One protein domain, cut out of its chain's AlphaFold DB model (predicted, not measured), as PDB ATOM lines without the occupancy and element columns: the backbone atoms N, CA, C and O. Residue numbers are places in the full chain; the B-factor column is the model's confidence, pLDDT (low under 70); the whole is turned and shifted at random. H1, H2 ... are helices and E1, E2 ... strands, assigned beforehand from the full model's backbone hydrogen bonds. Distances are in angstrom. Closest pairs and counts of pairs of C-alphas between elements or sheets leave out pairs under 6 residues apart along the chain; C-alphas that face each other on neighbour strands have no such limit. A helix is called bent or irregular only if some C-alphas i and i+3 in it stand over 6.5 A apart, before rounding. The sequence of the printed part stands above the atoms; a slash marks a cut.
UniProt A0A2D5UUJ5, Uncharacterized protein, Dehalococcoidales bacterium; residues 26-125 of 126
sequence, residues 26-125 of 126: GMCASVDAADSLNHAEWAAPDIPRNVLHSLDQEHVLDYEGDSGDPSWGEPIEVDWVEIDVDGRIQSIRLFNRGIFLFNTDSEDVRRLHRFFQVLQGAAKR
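AT A GLANCE: This is residues 26 to 125 of the 126 residues of an uncharacterized protein of Dehalococcoidales bacterium (UniProt A0A2D5UUJ5). A twisted sheet built on the long hairpin E4 and E5 has helix H4 crossing one face, and H2 and H3 pack on H4 from either side, making a row of three helices. Small H1 covers part of the opposite face near E1, while E2 runs near E4 outside the sheet. The printed part has 100 residues with four named helices and five named strands, in order E1 H1 E2 H2 E3 E4 E5 H3 H4; the class is mixed, and so is the sheet, E1 E4 E5 E3. It is compact, with a radius of gyration of the C-alphas of 13.3 A and spans of 38 by 31 by 27 A.

HOW THE PARTS SIT: E1, residues 26 to 28, is antiparallel to E4, residues 76 to 85; N 26 and O 78 are 3.0 A apart. H1, residues 31 to 36, is irregular, with C-alphas 32 and 35 7.1 A apart, and on the sheet at a height of 8.0 A. E2, residues 38 to 43, pairs with no named strand. H2, residues 49 to 57, touches H4, residues 107 to 123, at a shallow tilt of 7 degrees, opposite ways; the closest C-alphas, of Ser 54 and Phe 115, are 5.8 A apart. E3, residues 65 to 67, is parallel to E5, residues 88 to 95; N 67 and O 93 are 2.8 A apart. E4 and E5 form an antiparallel hairpin; N 83 and O 90 are 2.8 A apart. H3, residues 97 to 103, and H4 form a helical hairpin, touching with residues 109 to 113 of H4 alone; the closest C-alphas, of Leu 101 and Val 109, are 6.3 A apart. H4 is on the opposite face from H1, across the strands, at 84 degrees to E4 on the local plane. Every O i to N i+4 pair is within hydrogen-bond range in H2, H3 and H4; H1 has 0 of 2, and 2 of 3 O i to N i+3 pairs.

IN THESE COORDINATES: E1 begins with C-alpha 26 at (115.322, 112.807, 114.564). From first to last C-alpha E2 is 17.3 A, E4 28.1 A, E5 23.1 A and H4 24.3 A. H4 ends with C-alpha 123 at (121.109, 112.782, 104.009).

THE WHOLE: The two C-alphas farthest apart, of Pro 45 and Ser 71, are 37.7 A apart. The printed part has no cut and no long link. Its mean pLDDT is 95.4, and no printed residue is under 70.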
ATOM      1  N   GLY A  26     115.024 111.923 113.446       97.06
ATOM      2  CA  GLY A  26     115.322 112.807 114.564       97.06
ATOM      3  C   GLY A  26     114.659 112.352 115.853       97.06
ATOM      4  O   GLY A  26     114.361 111.175 116.025       97.06
ATOM      5  N   MET A  27     114.467 113.308 116.756       96.94
ATOM      6  CA  MET A  27     113.834 113.094 118.052       96.94
ATOM      7  C   MET A  27     112.495 113.831 118.078       96.94
ATOM      8  O   MET A  27     112.449 115.002 117.697       96.94
ATOM      9  N   CYS A  28     111.426 113.193 118.549       95.12
ATOM     10  CA  CYS A  28     110.116 113.828 118.696       95.12
ATOM     11  C   CYS A  28     109.431 113.461 120.021       95.12
ATOM     12  O   CYS A  28     109.765 112.472 120.668       95.12
ATOM     13  N   ALA A  29     108.470 114.288 120.440       92.75
ATOM     14  CA  ALA A  29     107.690 114.055 121.660       92.75
ATOM     15  C   ALA A  29     106.568 113.013 121.470       92.75
ATOM     16  O   ALA A  29     106.077 112.450 122.441       92.75
ATOM     17  N   SER A  30     106.143 112.766 120.229       92.44
ATOM     18  CA  SER A  30     105.139 111.760 119.875       92.44
ATOM     19  C   SER A  30     105.341 111.279 118.436       92.44
ATOM     20  O   SER A  30     105.918 111.992 117.613       92.44
ATOM     21  N   VAL A  31     104.834 110.084 118.114       89.56
ATOM     22  CA  VAL A  31     104.899 109.519 116.751       89.56
ATOM     23  C   VAL A  31     104.199 110.431 115.734       89.56
ATOM     24  O   VAL A  31     104.706 110.605 114.631       89.56
ATOM     25  N   ASP A  32     103.107 111.093 116.120       88.81
ATOM     26  CA  ASP A  32     102.373 112.028 115.250       88.81
ATOM     27  C   ASP A  32     103.196 113.268 114.864       88.81
ATOM     28  O   ASP A  32     102.933 113.907 113.849       88.81
ATOM     29  N   ALA A  33     104.220 113.617 115.647       87.88
ATOM     30  CA  ALA A  33     105.115 114.728 115.334       87.88
ATOM     31  C   ALA A  33     106.226 114.346 114.331       87.88
ATOM     32  O   ALA A  33     107.019 115.213 113.946       87.88
ATOM     33  N   ALA A  34     106.290 113.082 113.886       84.62
ATOM     34  CA  ALA A  34     107.340 112.581 112.996       84.62
ATOM     35  C   ALA A  34     107.401 113.301 111.634       84.62
ATOM     36  O   ALA A  34     108.470 113.375 111.029       84.62
ATOM     37  N   ASP A  35     106.296 113.892 111.174       86.75
ATOM     38  CA  ASP A  35     106.248 114.649 109.914       86.75
ATOM     39  C   ASP A  35     107.105 115.923 109.926       86.75
ATOM     40  O   ASP A  35     107.492 116.418 108.869       86.75
ATOM     41  N   SER A  36     107.424 116.448 111.114       89.19
ATOM     42  CA  SER A  36     108.245 117.655 111.291       89.19
ATOM     43  C   SER A  36     109.737 117.373 111.505       89.19
ATOM     44  O   SER A  36     110.513 118.290 111.780       89.19
ATOM     45  N   LEU A  37     110.147 116.107 111.400       95.19
ATOM     46  CA  LEU A  37     111.540 115.695 111.534       95.19
ATOM     47  C   LEU A  37     112.391 116.133 110.336       95.19
ATOM     48  O   LEU A  37     111.878 116.539 109.291       95.19
ATOM     49  N   ASN A  38     113.716 116.015 110.480       97.00
ATOM     50  CA  ASN A  38     114.620 116.216 109.349       97.00
ATOM     51  C   ASN A  38     114.210 115.282 108.218       97.00
ATOM     52  O   ASN A  38     113.869 114.130 108.480       97.00
ATOM     53  N   HIS A  39     114.273 115.767 106.984       97.06
ATOM     54  CA  HIS A  39     113.798 115.041 105.818       97.06
ATOM     55  C   HIS A  39     114.813 115.129 104.685       97.06
ATOM     56  O   HIS A  39     115.398 116.183 104.438       97.06
ATOM     57  N   ALA A  40     115.015 114.005 104.011       97.44
ATOM     58  CA  ALA A  40     115.735 113.913 102.756       97.44
ATOM     59  C   ALA A  40     114.903 113.087 101.778       97.44
ATOM     60  O   ALA A  40     114.279 112.094 102.155       97.44
ATOM     61  N   GLU A  41     114.923 113.484 100.513       97.69
ATOM     62  CA  GLU A  41     114.283 112.744  99.438       97.69
ATOM     63  C   GLU A  41     115.240 112.622  98.257       97.69
ATOM     64  O   GLU A  41     115.919 113.580  97.885       97.69
ATOM     65  N   TRP A  42     115.272 111.434  97.661       97.75
ATOM     66  CA  TRP A  42     115.975 111.174  96.414       97.75
ATOM     67  C   TRP A  42     115.029 110.518  95.421       97.75
ATOM     68  O   TRP A  42     114.294 109.593  95.769       97.75
ATOM     69  N   ALA A  43     115.092 110.961  94.172       96.88
ATOM     70  CA  ALA A  43     114.366 110.368  93.058       96.88
ATOM     71  C   ALA A  43     115.357 109.843  92.018       96.88
ATOM     72  O   ALA A  43     116.463 110.361  91.887       96.88
ATOM     73  N   ALA A  44     114.975 108.804  91.283       94.19
ATOM     74  CA  ALA A  44     115.808 108.245  90.228       94.19
ATOM     75  C   ALA A  44     116.034 109.271  89.088       94.19
ATOM     76  O   ALA A  44     115.080 109.942  88.685       94.19
ATOM     77  N   PRO A  45     117.259 109.387  88.532       94.00
ATOM     78  CA  PRO A  45     118.454 108.563  88.795       94.00
ATOM     79  C   PRO A  45     119.316 108.990  89.976       94.00
ATOM     80  O   PRO A  45     120.323 108.342  90.252       94.00
ATOM     81  N   ASP A  46     118.967 110.074  90.651       95.25
ATOM     82  CA  ASP A  46     119.832 110.747  91.619       95.25
ATOM     83  C   ASP A  46     119.805 110.094  93.013       95.25
ATOM     84  O   ASP A  46     120.264 110.673  93.999       95.25
ATOM     85  N   ILE A  47     119.311 108.853  93.105       96.12
ATOM     86  CA  ILE A  47     119.385 108.052  94.325       96.12
ATOM     87  C   ILE A  47     120.855 107.685  94.584       96.12
ATOM     88  O   ILE A  47     121.504 107.075  93.724       96.12
ATOM     89  N   PRO A  48     121.412 108.005  95.768       96.44
ATOM     90  CA  PRO A  48     122.803 107.713  96.069       96.44
ATOM     91  C   PRO A  48     123.117 106.222  95.910       96.44
ATOM     92  O   PRO A  48     122.465 105.357  96.496       96.44
ATOM     93  N   ARG A  49     124.173 105.904  95.150       95.06
ATOM     94  CA  ARG A  49     124.562 104.508  94.868       95.06
ATOM     95  C   ARG A  49     124.794 103.673  96.126       95.06
ATOM     96  O   ARG A  49     124.471 102.493  96.138       95.06
ATOM     97  N   ASN A  50     125.345 104.272  97.181       96.88
ATOM     98  CA  ASN A  50     125.553 103.593  98.458       96.88
ATOM     99  C   ASN A  50     124.228 103.255  99.163       96.88
ATOM    100  O   ASN A  50     124.160 102.226  99.825       96.88
ATOM    101  N   VAL A  51     123.185 104.080  99.002       97.81
ATOM    102  CA  VAL A  51     121.840 103.791  99.524       97.81
ATOM    103  C   VAL A  51     121.241 102.599  98.780       97.81
ATOM    104  O   VAL A  51     120.829 101.646  99.430       97.81
ATOM    105  N   LEU A  52     121.279 102.595  97.440       96.81
ATOM    106  CA  LEU A  52     120.808 101.456  96.634       96.81
ATOM    107  C   LEU A  52     121.562 100.162  96.968       96.81
ATOM    108  O   LEU A  52     120.950  99.116  97.146       96.81
ATOM    109  N   HIS A  53     122.888 100.237  97.095       96.56
ATOM    110  CA  HIS A  53     123.705  99.083  97.461       96.56
ATOM    111  C   HIS A  53     123.363  98.547  98.858       96.56
ATOM    112  O   HIS A  53     123.233  97.339  99.034       96.56
ATOM    113  N   SER A  54     123.180  99.430  99.844       98.12
ATOM    114  CA  SER A  54     122.792  99.017 101.195       98.12
ATOM    115  C   SER A  54     121.377  98.440 101.241       98.12
ATOM    116  O   SER A  54     121.137  97.522 102.016       98.12
ATOM    117  N   LEU A  55     120.455  98.956 100.425       97.06
ATOM    118  CA  LEU A  55     119.087  98.449 100.308       97.06
ATOM    119  C   LEU A  55     119.084  96.978  99.850       97.06
ATOM    120  O   LEU A  55     118.349  96.171 100.418       97.06
ATOM    121  N   ASP A  56     119.954  96.625  98.896       96.56
ATOM    122  CA  ASP A  56     120.182  95.242  98.438       96.56
ATOM    123  C   ASP A  56     120.838  94.377  99.511       96.56
ATOM    124  O   ASP A  56     120.294  93.359  99.930       96.56
ATOM    125  N   GLN A  57     122.013  94.811  99.980       97.38
ATOM    126  CA  GLN A  57     122.876  94.033 100.864       97.38
ATOM    127  C   GLN A  57     122.174  93.693 102.182       97.38
ATOM    128  O   GLN A  57     122.348  92.605 102.733       97.38
ATOM    129  N   GLU A  58     121.384  94.632 102.699       97.75
ATOM    130  CA  GLU A  58     120.672  94.468 103.960       97.75
ATOM    131  C   GLU A  58     119.279  93.850 103.782       97.75
ATOM    132  O   GLU A  58     118.602  93.618 104.781       97.75
ATOM    133  N   HIS A  59     118.886  93.510 102.545       95.94
ATOM    134  CA  HIS A  59     117.584  92.933 102.198       95.94
ATOM    135  C   HIS A  59     116.414  93.775 102.729       95.94
ATOM    136  O   HIS A  59     115.442  93.264 103.277       95.94
ATOM    137  N   VAL A  60     116.506  95.100 102.586       96.50
ATOM    138  CA  VAL A  60     115.578  96.040 103.242       96.50
ATOM    139  C   VAL A  60     114.135  95.867 102.762       96.50
ATOM    140  O   VAL A  60     113.194  96.105 103.512       96.50
ATOM    141  N   LEU A  61     113.949  95.417 101.520       95.44
ATOM    142  CA  LEU A  61     112.621  95.202 100.942       95.44
ATOM    143  C   LEU A  61     111.868  94.010 101.553       95.44
ATOM    144  O   LEU A  61     110.704  93.811 101.210       95.44
ATOM    145  N   ASP A  62     112.501  93.237 102.437       95.44
ATOM    146  CA  ASP A  62     111.845  92.168 103.193       95.44
ATOM    147  C   ASP A  62     111.162  92.700 104.473       95.44
ATOM    148  O   ASP A  62     110.408  91.965 105.112       95.44
ATOM    149  N   TYR A  63     111.375  93.975 104.837       95.12
ATOM    150  CA  TYR A  63     110.788  94.611 106.024       95.12
ATOM    151  C   TYR A  63     109.669  95.587 105.661       95.12
ATOM    152  O   TYR A  63     109.762  96.340 104.696       95.12
ATOM    153  N   GLU A  64     108.624  95.644 106.480       95.69
ATOM    154  CA  GLU A  64     107.546  96.623 106.355       95.69
ATOM    155  C   GLU A  64     106.945  96.914 107.735       95.69
ATOM    156  O   GLU A  64     106.895  96.037 108.599       95.69
ATOM    157  N   GLY A  65     106.483  98.147 107.938       96.19
ATOM    158  CA  GLY A  65     105.854  98.579 109.180       96.19
ATOM    159  C   GLY A  65     106.856  99.023 110.242       96.19
ATOM    160  O   GLY A  65     107.892  99.617 109.939       96.19
ATOM    161  N   ASP A  66     106.507  98.779 111.502       96.62
ATOM    162  CA  ASP A  66     107.189  99.377 112.647       96.62
ATOM    163  C   ASP A  66     108.148  98.384 113.308       96.62
ATOM    164  O   ASP A  66     107.859  97.197 113.451       96.62
ATOM    165  N   SER A  67     109.301  98.886 113.737       95.31
ATOM    166  CA  SER A  67     110.327  98.153 114.474       95.31
ATOM    167  C   SER A  67     110.818  98.967 115.668       95.31
ATOM    168  O   SER A  67     110.888 100.195 115.616       95.31
ATOM    169  N   GLY A  68     111.186  98.276 116.746       94.94
ATOM    170  CA  GLY A  68     111.399  98.908 118.047       94.94
ATOM    171  C   GLY A  68     110.080  99.320 118.703       94.94
ATOM    172  O   GLY A  68     109.001  98.918 118.273       94.94
ATOM    173  N   ASP A  69     110.171 100.113 119.765       95.50
ATOM    174  CA  ASP A  69     109.010 100.547 120.542       95.50
ATOM    175  C   ASP A  69     109.163 102.034 120.891       95.50
ATOM    176  O   ASP A  69     110.181 102.419 121.482       95.50
ATOM    177  N   PRO A  70     108.186 102.892 120.540       96.12
ATOM    178  CA  PRO A  70     108.245 104.316 120.841       96.12
ATOM    179  C   PRO A  70     108.265 104.614 122.348       96.12
ATOM    180  O   PRO A  70     108.773 105.658 122.738       96.12
ATOM    181  N   SER A  71     107.786 103.708 123.206       96.06
ATOM    182  CA  SER A  71     107.754 103.897 124.663       96.06
ATOM    183  C   SER A  71     109.107 103.710 125.360       96.06
ATOM    184  O   SER A  71     109.242 104.040 126.537       96.06
ATOM    185  N   TRP A  72     110.122 103.189 124.666       95.25
ATOM    186  CA  TRP A  72     111.424 102.891 125.275       95.25
ATOM    187  C   TRP A  72     112.284 104.121 125.584       95.25
ATOM    188  O   TRP A  72     113.245 104.001 126.343       95.25
ATOM    189  N   GLY A  73     111.972 105.290 125.021       93.38
ATOM    190  CA  GLY A  73     112.764 106.505 125.186       93.38
ATOM    191  C   GLY A  73     111.924 107.774 125.101       93.38
ATOM    192  O   GLY A  73     110.929 107.823 124.383       93.38
ATOM    193  N   GLU A  74     112.351 108.806 125.831       94.62
ATOM    194  CA  GLU A  74     111.761 110.143 125.786       94.62
ATOM    195  C   GLU A  74     112.882 111.207 125.734       94.62
ATOM    196  O   GLU A  74     113.687 111.285 126.668       94.62
ATOM    197  N   PRO A  75     112.981 112.018 124.657       95.00
ATOM    198  CA  PRO A  75     112.148 111.985 123.448       95.00
ATOM    199  C   PRO A  75     112.352 110.703 122.617       95.00
ATOM    200  O   PRO A  75     113.367 110.023 122.749       95.00
ATOM    201  N   ILE A  76     111.385 110.398 121.751       97.56
ATOM    202  CA  ILE A  76     111.386 109.217 120.882       97.56
ATOM    203  C   ILE A  76     112.398 109.434 119.752       97.56
ATOM    204  O   ILE A  76     112.265 110.401 119.001       97.56
ATOM    205  N   GLU A  77     113.375 108.538 119.587       97.81
ATOM    206  CA  GLU A  77     114.201 108.491 118.368       97.81
ATOM    207  C   GLU A  77     113.378 107.850 117.248       97.81
ATOM    208  O   GLU A  77     112.863 106.746 117.420       97.81
ATOM    209  N   VAL A  78     113.270 108.516 116.101       97.94
ATOM    210  CA  VAL A  78     112.556 108.010 114.924       97.94
ATOM    211  C   VAL A  78     113.486 108.020 113.723       97.94
ATOM    212  O   VAL A  78     114.092 109.042 113.397       97.94
ATOM    213  N   ASP A  79     113.528 106.890 113.033       98.00
ATOM    214  CA  ASP A  79     114.004 106.735 111.668       98.00
ATOM    215  C   ASP A  79     112.822 106.223 110.825       98.00
ATOM    216  O   ASP A  79     112.246 105.182 111.133       98.00
ATOM    217  N   TRP A  80     112.423 106.932 109.772       98.06
ATOM    218  CA  TRP A  80     111.300 106.541 108.917       98.06
ATOM    219  C   TRP A  80     111.687 106.647 107.452       98.06
ATOM    220  O   TRP A  80     112.040 107.723 106.981       98.06
ATOM    221  N   VAL A  81     111.615 105.538 106.722       98.25
ATOM    222  CA  VAL A  81     111.870 105.493 105.283       98.25
ATOM    223  C   VAL A  81     110.629 105.033 104.522       98.25
ATOM    224  O   VAL A  81     109.943 104.097 104.928       98.25
ATOM    225  N   GLU A  82     110.368 105.684 103.395       98.31
ATOM    226  CA  GLU A  82     109.367 105.305 102.402       98.31
ATOM    227  C   GLU A  82     110.079 105.091 101.065       98.31
ATOM    228  O   GLU A  82     110.793 105.975 100.584       98.31
ATOM    229  N   ILE A  83     109.902 103.919 100.465       98.19
ATOM    230  CA  ILE A  83     110.570 103.504  99.231       98.19
ATOM    231  C   ILE A  83     109.489 103.216  98.195       98.19
ATOM    232  O   ILE A  83     108.617 102.384  98.431       98.19
ATOM    233  N   ASP A  84     109.541 103.887  97.049       98.12
ATOM    234  CA  ASP A  84     108.694 103.561  95.904       98.12
ATOM    235  C   ASP A  84     109.357 102.460  95.068       98.12
ATOM    236  O   ASP A  84     110.411 102.667  94.454       98.12
ATOM    237  N   VAL A  85     108.739 101.279  95.096       96.44
ATOM    238  CA  VAL A  85     109.185 100.044  94.456       96.44
ATOM    239  C   VAL A  85     108.137  99.616  93.440       96.44
ATOM    240  O   VAL A  85     107.028  99.231  93.808       96.44
ATOM    241  N   ASP A  86     108.479  99.663  92.155       95.56
ATOM    242  CA  ASP A  86     107.571  99.309  91.056       95.56
ATOM    243  C   ASP A  86     106.202 100.033  91.140       95.56
ATOM    244  O   ASP A  86     105.161  99.478  90.776       95.56
ATOM    245  N   GLY A  87     106.187 101.275  91.645       94.00
ATOM    246  CA  GLY A  87     104.981 102.089  91.824       94.00
ATOM    247  C   GLY A  87     104.222 101.838  93.133       94.00
ATOM    248  O   GLY A  87     103.092 102.310  93.280       94.00
ATOM    249  N   ARG A  88     104.785 101.066  94.070       96.19
ATOM    250  CA  ARG A  88     104.205 100.789  95.391       96.19
ATOM    251  C   ARG A  88     105.096 101.341  96.492       96.19
ATOM    252  O   ARG A  88     106.293 101.081  96.510       96.19
ATOM    253  N   ILE A  89     104.490 102.046  97.444       97.25
ATOM    254  CA  ILE A  89     105.208 102.573  98.606       97.25
ATOM    255  C   ILE A  89     105.347 101.482  99.666       97.25
ATOM    256  O   ILE A  89     104.346 101.010 100.198       97.25
ATOM    257  N   GLN A  90     106.588 101.133  99.986       96.88
ATOM    258  CA  GLN A  90     106.958 100.338 101.150       96.88
ATOM    259  C   GLN A  90     107.463 101.277 102.247       96.88
ATOM    260  O   GLN A  90     108.351 102.095 102.003       96.88
ATOM    261  N   SER A  91     106.888 101.176 103.443       97.75
ATOM    262  CA  SER A  91     107.181 102.069 104.568       97.75
ATOM    263  C   SER A  91     107.770 101.283 105.732       97.75
ATOM    264  O   SER A  91     107.226 100.246 106.114       97.75
ATOM    265  N   ILE A  92     108.876 101.771 106.292       97.94
ATOM    266  CA  ILE A  92     109.540 101.184 107.459       97.94
ATOM    267  C   ILE A  92     109.801 102.294 108.472       97.94
ATOM    268  O   ILE A  92     110.466 103.286 108.156       97.94
ATOM    269  N   ARG A  93     109.316 102.115 109.701       97.38
ATOM    270  CA  ARG A  93     109.592 102.999 110.838       97.38
ATOM    271  C   ARG A  93     110.380 102.247 111.894       97.38
ATOM    272  O   ARG A  93     110.070 101.109 112.225       97.38
ATOM    273  N   LEU A  94     111.397 102.896 112.430       97.12
ATOM    274  CA  LEU A  94     112.272 102.357 113.449       97.12
ATOM    275  C   LEU A  94     112.331 103.335 114.615       97.12
ATOM    276  O   LEU A  94     112.748 104.484 114.459       97.12
ATOM    277  N   PHE A  95     111.909 102.862 115.781       97.62
ATOM    278  CA  PHE A  95     111.843 103.648 117.003       97.62
ATOM    279  C   PHE A  95     112.965 103.273 117.957       97.62
ATOM    280  O   PHE A  95     113.270 102.091 118.133       97.62
ATOM    281  N   ASN A  96     113.548 104.280 118.613       97.44
ATOM    282  CA  ASN A  96     114.525 104.099 119.686       97.44
ATOM    283  C   ASN A  96     115.638 103.119 119.281       97.44
ATOM    284  O   ASN A  96     115.974 102.197 120.025       97.44
ATOM    285  N   ARG A  97     116.187 103.305 118.069       96.00
ATOM    286  CA  ARG A  97     117.109 102.380 117.389       96.00
ATOM    287  C   ARG A  97     118.275 101.966 118.275       96.00
ATOM    288  O   ARG A  97     118.646 100.793 118.270       96.00
ATOM    289  N   GLY A  98     118.856 102.907 119.021       94.44
ATOM    290  CA  GLY A  98     119.925 102.593 119.971       94.44
ATOM    291  C   GLY A  98     119.478 101.574 121.023       94.44
ATOM    292  O   GLY A  98     120.122 100.543 121.196       94.44
ATOM    293  N   ILE A  99     118.338 101.826 121.673       95.44
ATOM    294  CA  ILE A  99     117.761 100.948 122.702       95.44
ATOM    295  C   ILE A  99     117.357  99.598 122.101       95.44
ATOM    296  O   ILE A  99     117.630  98.553 122.690       95.44
ATOM    297  N   PHE A 100     116.769  99.602 120.904       95.31
ATOM    298  CA  PHE A 100     116.369  98.379 120.215       95.31
ATOM    299  C   PHE A 100     117.553  97.460 119.911       95.31
ATOM    300  O   PHE A 100     117.463  96.255 120.152       95.31
ATOM    301  N   LEU A 101     118.675  98.033 119.463       94.69
ATOM    302  CA  LEU A 101     119.911  97.299 119.201       94.69
ATOM    303  C   LEU A 101     120.530  96.718 120.481       94.69
ATOM    304  O   LEU A 101     121.096  95.630 120.441       94.69
ATOM    305  N   PHE A 102     120.420  97.417 121.618       92.25
ATOM    306  CA  PHE A 102     120.899  96.909 122.909       92.25
ATOM    307  C   PHE A 102     120.021  95.788 123.475       92.25
ATOM    308  O   PHE A 102     120.544  94.851 124.073       92.25
ATOM    309  N   ASN A 103     118.703  95.883 123.297       90.81
ATOM    310  CA  ASN A 103     117.753  94.924 123.860       90.81
ATOM    311  C   ASN A 103     117.571  93.664 123.005       90.81
ATOM    312  O   ASN A 103     117.063  92.664 123.509       90.81
ATOM    313  N   THR A 104     117.970  93.699 121.730       88.75
ATOM    314  CA  THR A 104     117.712  92.605 120.787       88.75
ATOM    315  C   THR A 104     118.993  92.158 120.096       88.75
ATOM    316  O   THR A 104     119.554  92.869 119.266       88.75
ATOM    317  N   ASP A 105     119.417  90.926 120.374       87.75
ATOM    318  CA  ASP A 105     120.461  90.244 119.608       87.75
ATOM    319  C   ASP A 105     119.844  89.573 118.368       87.75
ATOM    320  O   ASP A 105     119.619  88.364 118.336       87.75
ATOM    321  N   SER A 106     119.492  90.381 117.364       93.44
ATOM    322  CA  SER A 106     118.921  89.906 116.099       93.44
ATOM    323  C   SER A 106     119.648  90.508 114.903       93.44
ATOM    324  O   SER A 106     119.897  91.715 114.838       93.44
ATOM    325  N   GLU A 107     119.958  89.658 113.922       95.00
ATOM    326  CA  GLU A 107     120.535  90.102 112.654       95.00
ATOM    327  C   GLU A 107     119.611  91.048 111.890       95.00
ATOM    328  O   GLU A 107     120.101  91.978 111.255       95.00
ATOM    329  N   ASP A 108     118.295  90.889 112.009       93.94
ATOM    330  CA  ASP A 108     117.318  91.766 111.357       93.94
ATOM    331  C   ASP A 108     117.451  93.208 111.868       93.94
ATOM    332  O   ASP A 108     117.501  94.172 111.100       93.94
ATOM    333  N   VAL A 109     117.640  93.359 113.182       94.88
ATOM    334  CA  VAL A 109     117.863  94.662 113.822       94.88
ATOM    335  C   VAL A 109     119.195  95.265 113.382       94.88
ATOM    336  O   VAL A 109     119.280  96.464 113.107       94.88
ATOM    337  N   ARG A 110     120.241  94.442 113.250       96.88
ATOM    338  CA  ARG A 110     121.552  94.892 112.756       96.88
ATOM    339  C   ARG A 110     121.503  95.327 111.292       96.88
ATOM    340  O   ARG A 110     122.151  96.316 110.950       96.88
ATOM    341  N   ARG A 111     120.743  94.628 110.444       97.38
ATOM    342  CA  ARG A 111     120.525  94.978 109.030       97.38
ATOM    343  C   ARG A 111     119.844  96.336 108.902       97.38
ATOM    344  O   ARG A 111     120.386  97.229 108.247       97.38
ATOM    345  N   LEU A 112     118.731  96.539 109.614       96.81
ATOM    346  CA  LEU A 112     118.040  97.833 109.664       96.81
ATOM    347  C   LEU A 112     118.959  98.939 110.198       96.81
ATOM    348  O   LEU A 112     119.039 100.014 109.607       96.81
ATOM    349  N   HIS A 113     119.716  98.671 111.266       97.38
ATOM    350  CA  HIS A 113     120.673  99.633 111.811       97.38
ATOM    351  C   HIS A 113     121.706 100.087 110.768       97.38
ATOM    352  O   HIS A 113     121.870 101.294 110.567       97.38
ATOM    353  N   ARG A 114     122.368  99.146 110.078       98.06
ATOM    354  CA  ARG A 114     123.352  99.459 109.026       98.06
ATOM    355  C   ARG A 114     122.720 100.267 107.893       98.06
ATOM    356  O   ARG A 114     123.298 101.266 107.465       98.06
ATOM    357  N   PHE A 115     121.517  99.895 107.458       98.38
ATOM    358  CA  PHE A 115     120.807 100.625 106.412       98.38
ATOM    359  C   PHE A 115     120.473 102.069 106.816       98.38
ATOM    360  O   PHE A 115     120.806 103.009 106.089       98.38
ATOM    361  N   PHE A 116     119.895 102.285 108.001       98.12
ATOM    362  CA  PHE A 116     119.569 103.636 108.467       98.12
ATOM    363  C   PHE A 116     120.817 104.492 108.735       98.12
ATOM    364  O   PHE A 116     120.774 105.709 108.552       98.12
ATOM    365  N   GLN A 117     121.959 103.894 109.100       97.81
ATOM    366  CA  GLN A 117     123.234 104.622 109.144       97.81
ATOM    367  C   GLN A 117     123.657 105.128 107.756       97.81
ATOM    368  O   GLN A 117     124.119 106.266 107.628       97.81
ATOM    369  N   VAL A 118     123.483 104.315 106.711       98.31
ATOM    370  CA  VAL A 118     123.786 104.707 105.328       98.31
ATOM    371  C   VAL A 118     122.860 105.829 104.857       98.31
ATOM    372  O   VAL A 118     123.359 106.809 104.293       98.31
ATOM    373  N   LEU A 119     121.555 105.727 105.130       98.00
ATOM    374  CA  LEU A 119     120.572 106.774 104.828       98.00
ATOM    375  C   LEU A 119     120.929 108.095 105.507       98.00
ATOM    376  O   LEU A 119     121.056 109.118 104.837       98.00
ATOM    377  N   GLN A 120     121.177 108.073 106.818       97.31
ATOM    378  CA  GLN A 120     121.522 109.281 107.564       97.31
ATOM    379  C   GLN A 120     122.840 109.896 107.088       97.31
ATOM    380  O   GLN A 120     122.961 111.117 106.987       97.31
ATOM    381  N   GLY A 121     123.828 109.062 106.757       97.62
ATOM    382  CA  GLY A 121     125.077 109.520 106.165       97.62
ATOM    383  C   GLY A 121     124.872 110.188 104.806       97.62
ATOM    384  O   GLY A 121     125.508 111.203 104.533       97.62
ATOM    385  N   ALA A 122     124.005 109.638 103.952       97.06
ATOM    386  CA  ALA A 122     123.669 110.241 102.665       97.06
ATOM    387  C   ALA A 122     122.912 111.566 102.839       97.06
ATOM    388  O   ALA A 122     123.269 112.550 102.199       97.06
ATOM    389  N   ALA A 123     121.940 111.609 103.751       95.75
ATOM    390  CA  ALA A 123     121.109 112.782 104.009       95.75
ATOM    391  C   ALA A 123     121.897 113.972 104.575       95.75
ATOM    392  O   ALA A 123     121.634 115.107 104.212       95.75
ATOM    393  N   LYS A 124     122.903 113.724 105.424       91.56
ATOM    394  CA  LYS A 124     123.757 114.779 106.005       91.56
ATOM    395  C   LYS A 124     124.823 115.335 105.048       91.56
ATOM    396  O   LYS A 124     125.542 116.256 105.427       91.56
ATOM    397  N   ARG A 125     125.011 114.723 103.872       79.38
ATOM    398  CA  ARG A 125     126.032 115.115 102.880       79.38
ATOM    399  C   ARG A 125     125.468 115.877 101.677       79.38
ATOM    400  O   ARG A 125     126.275 116.373 100.892       79.38
TER     401      ARG A 125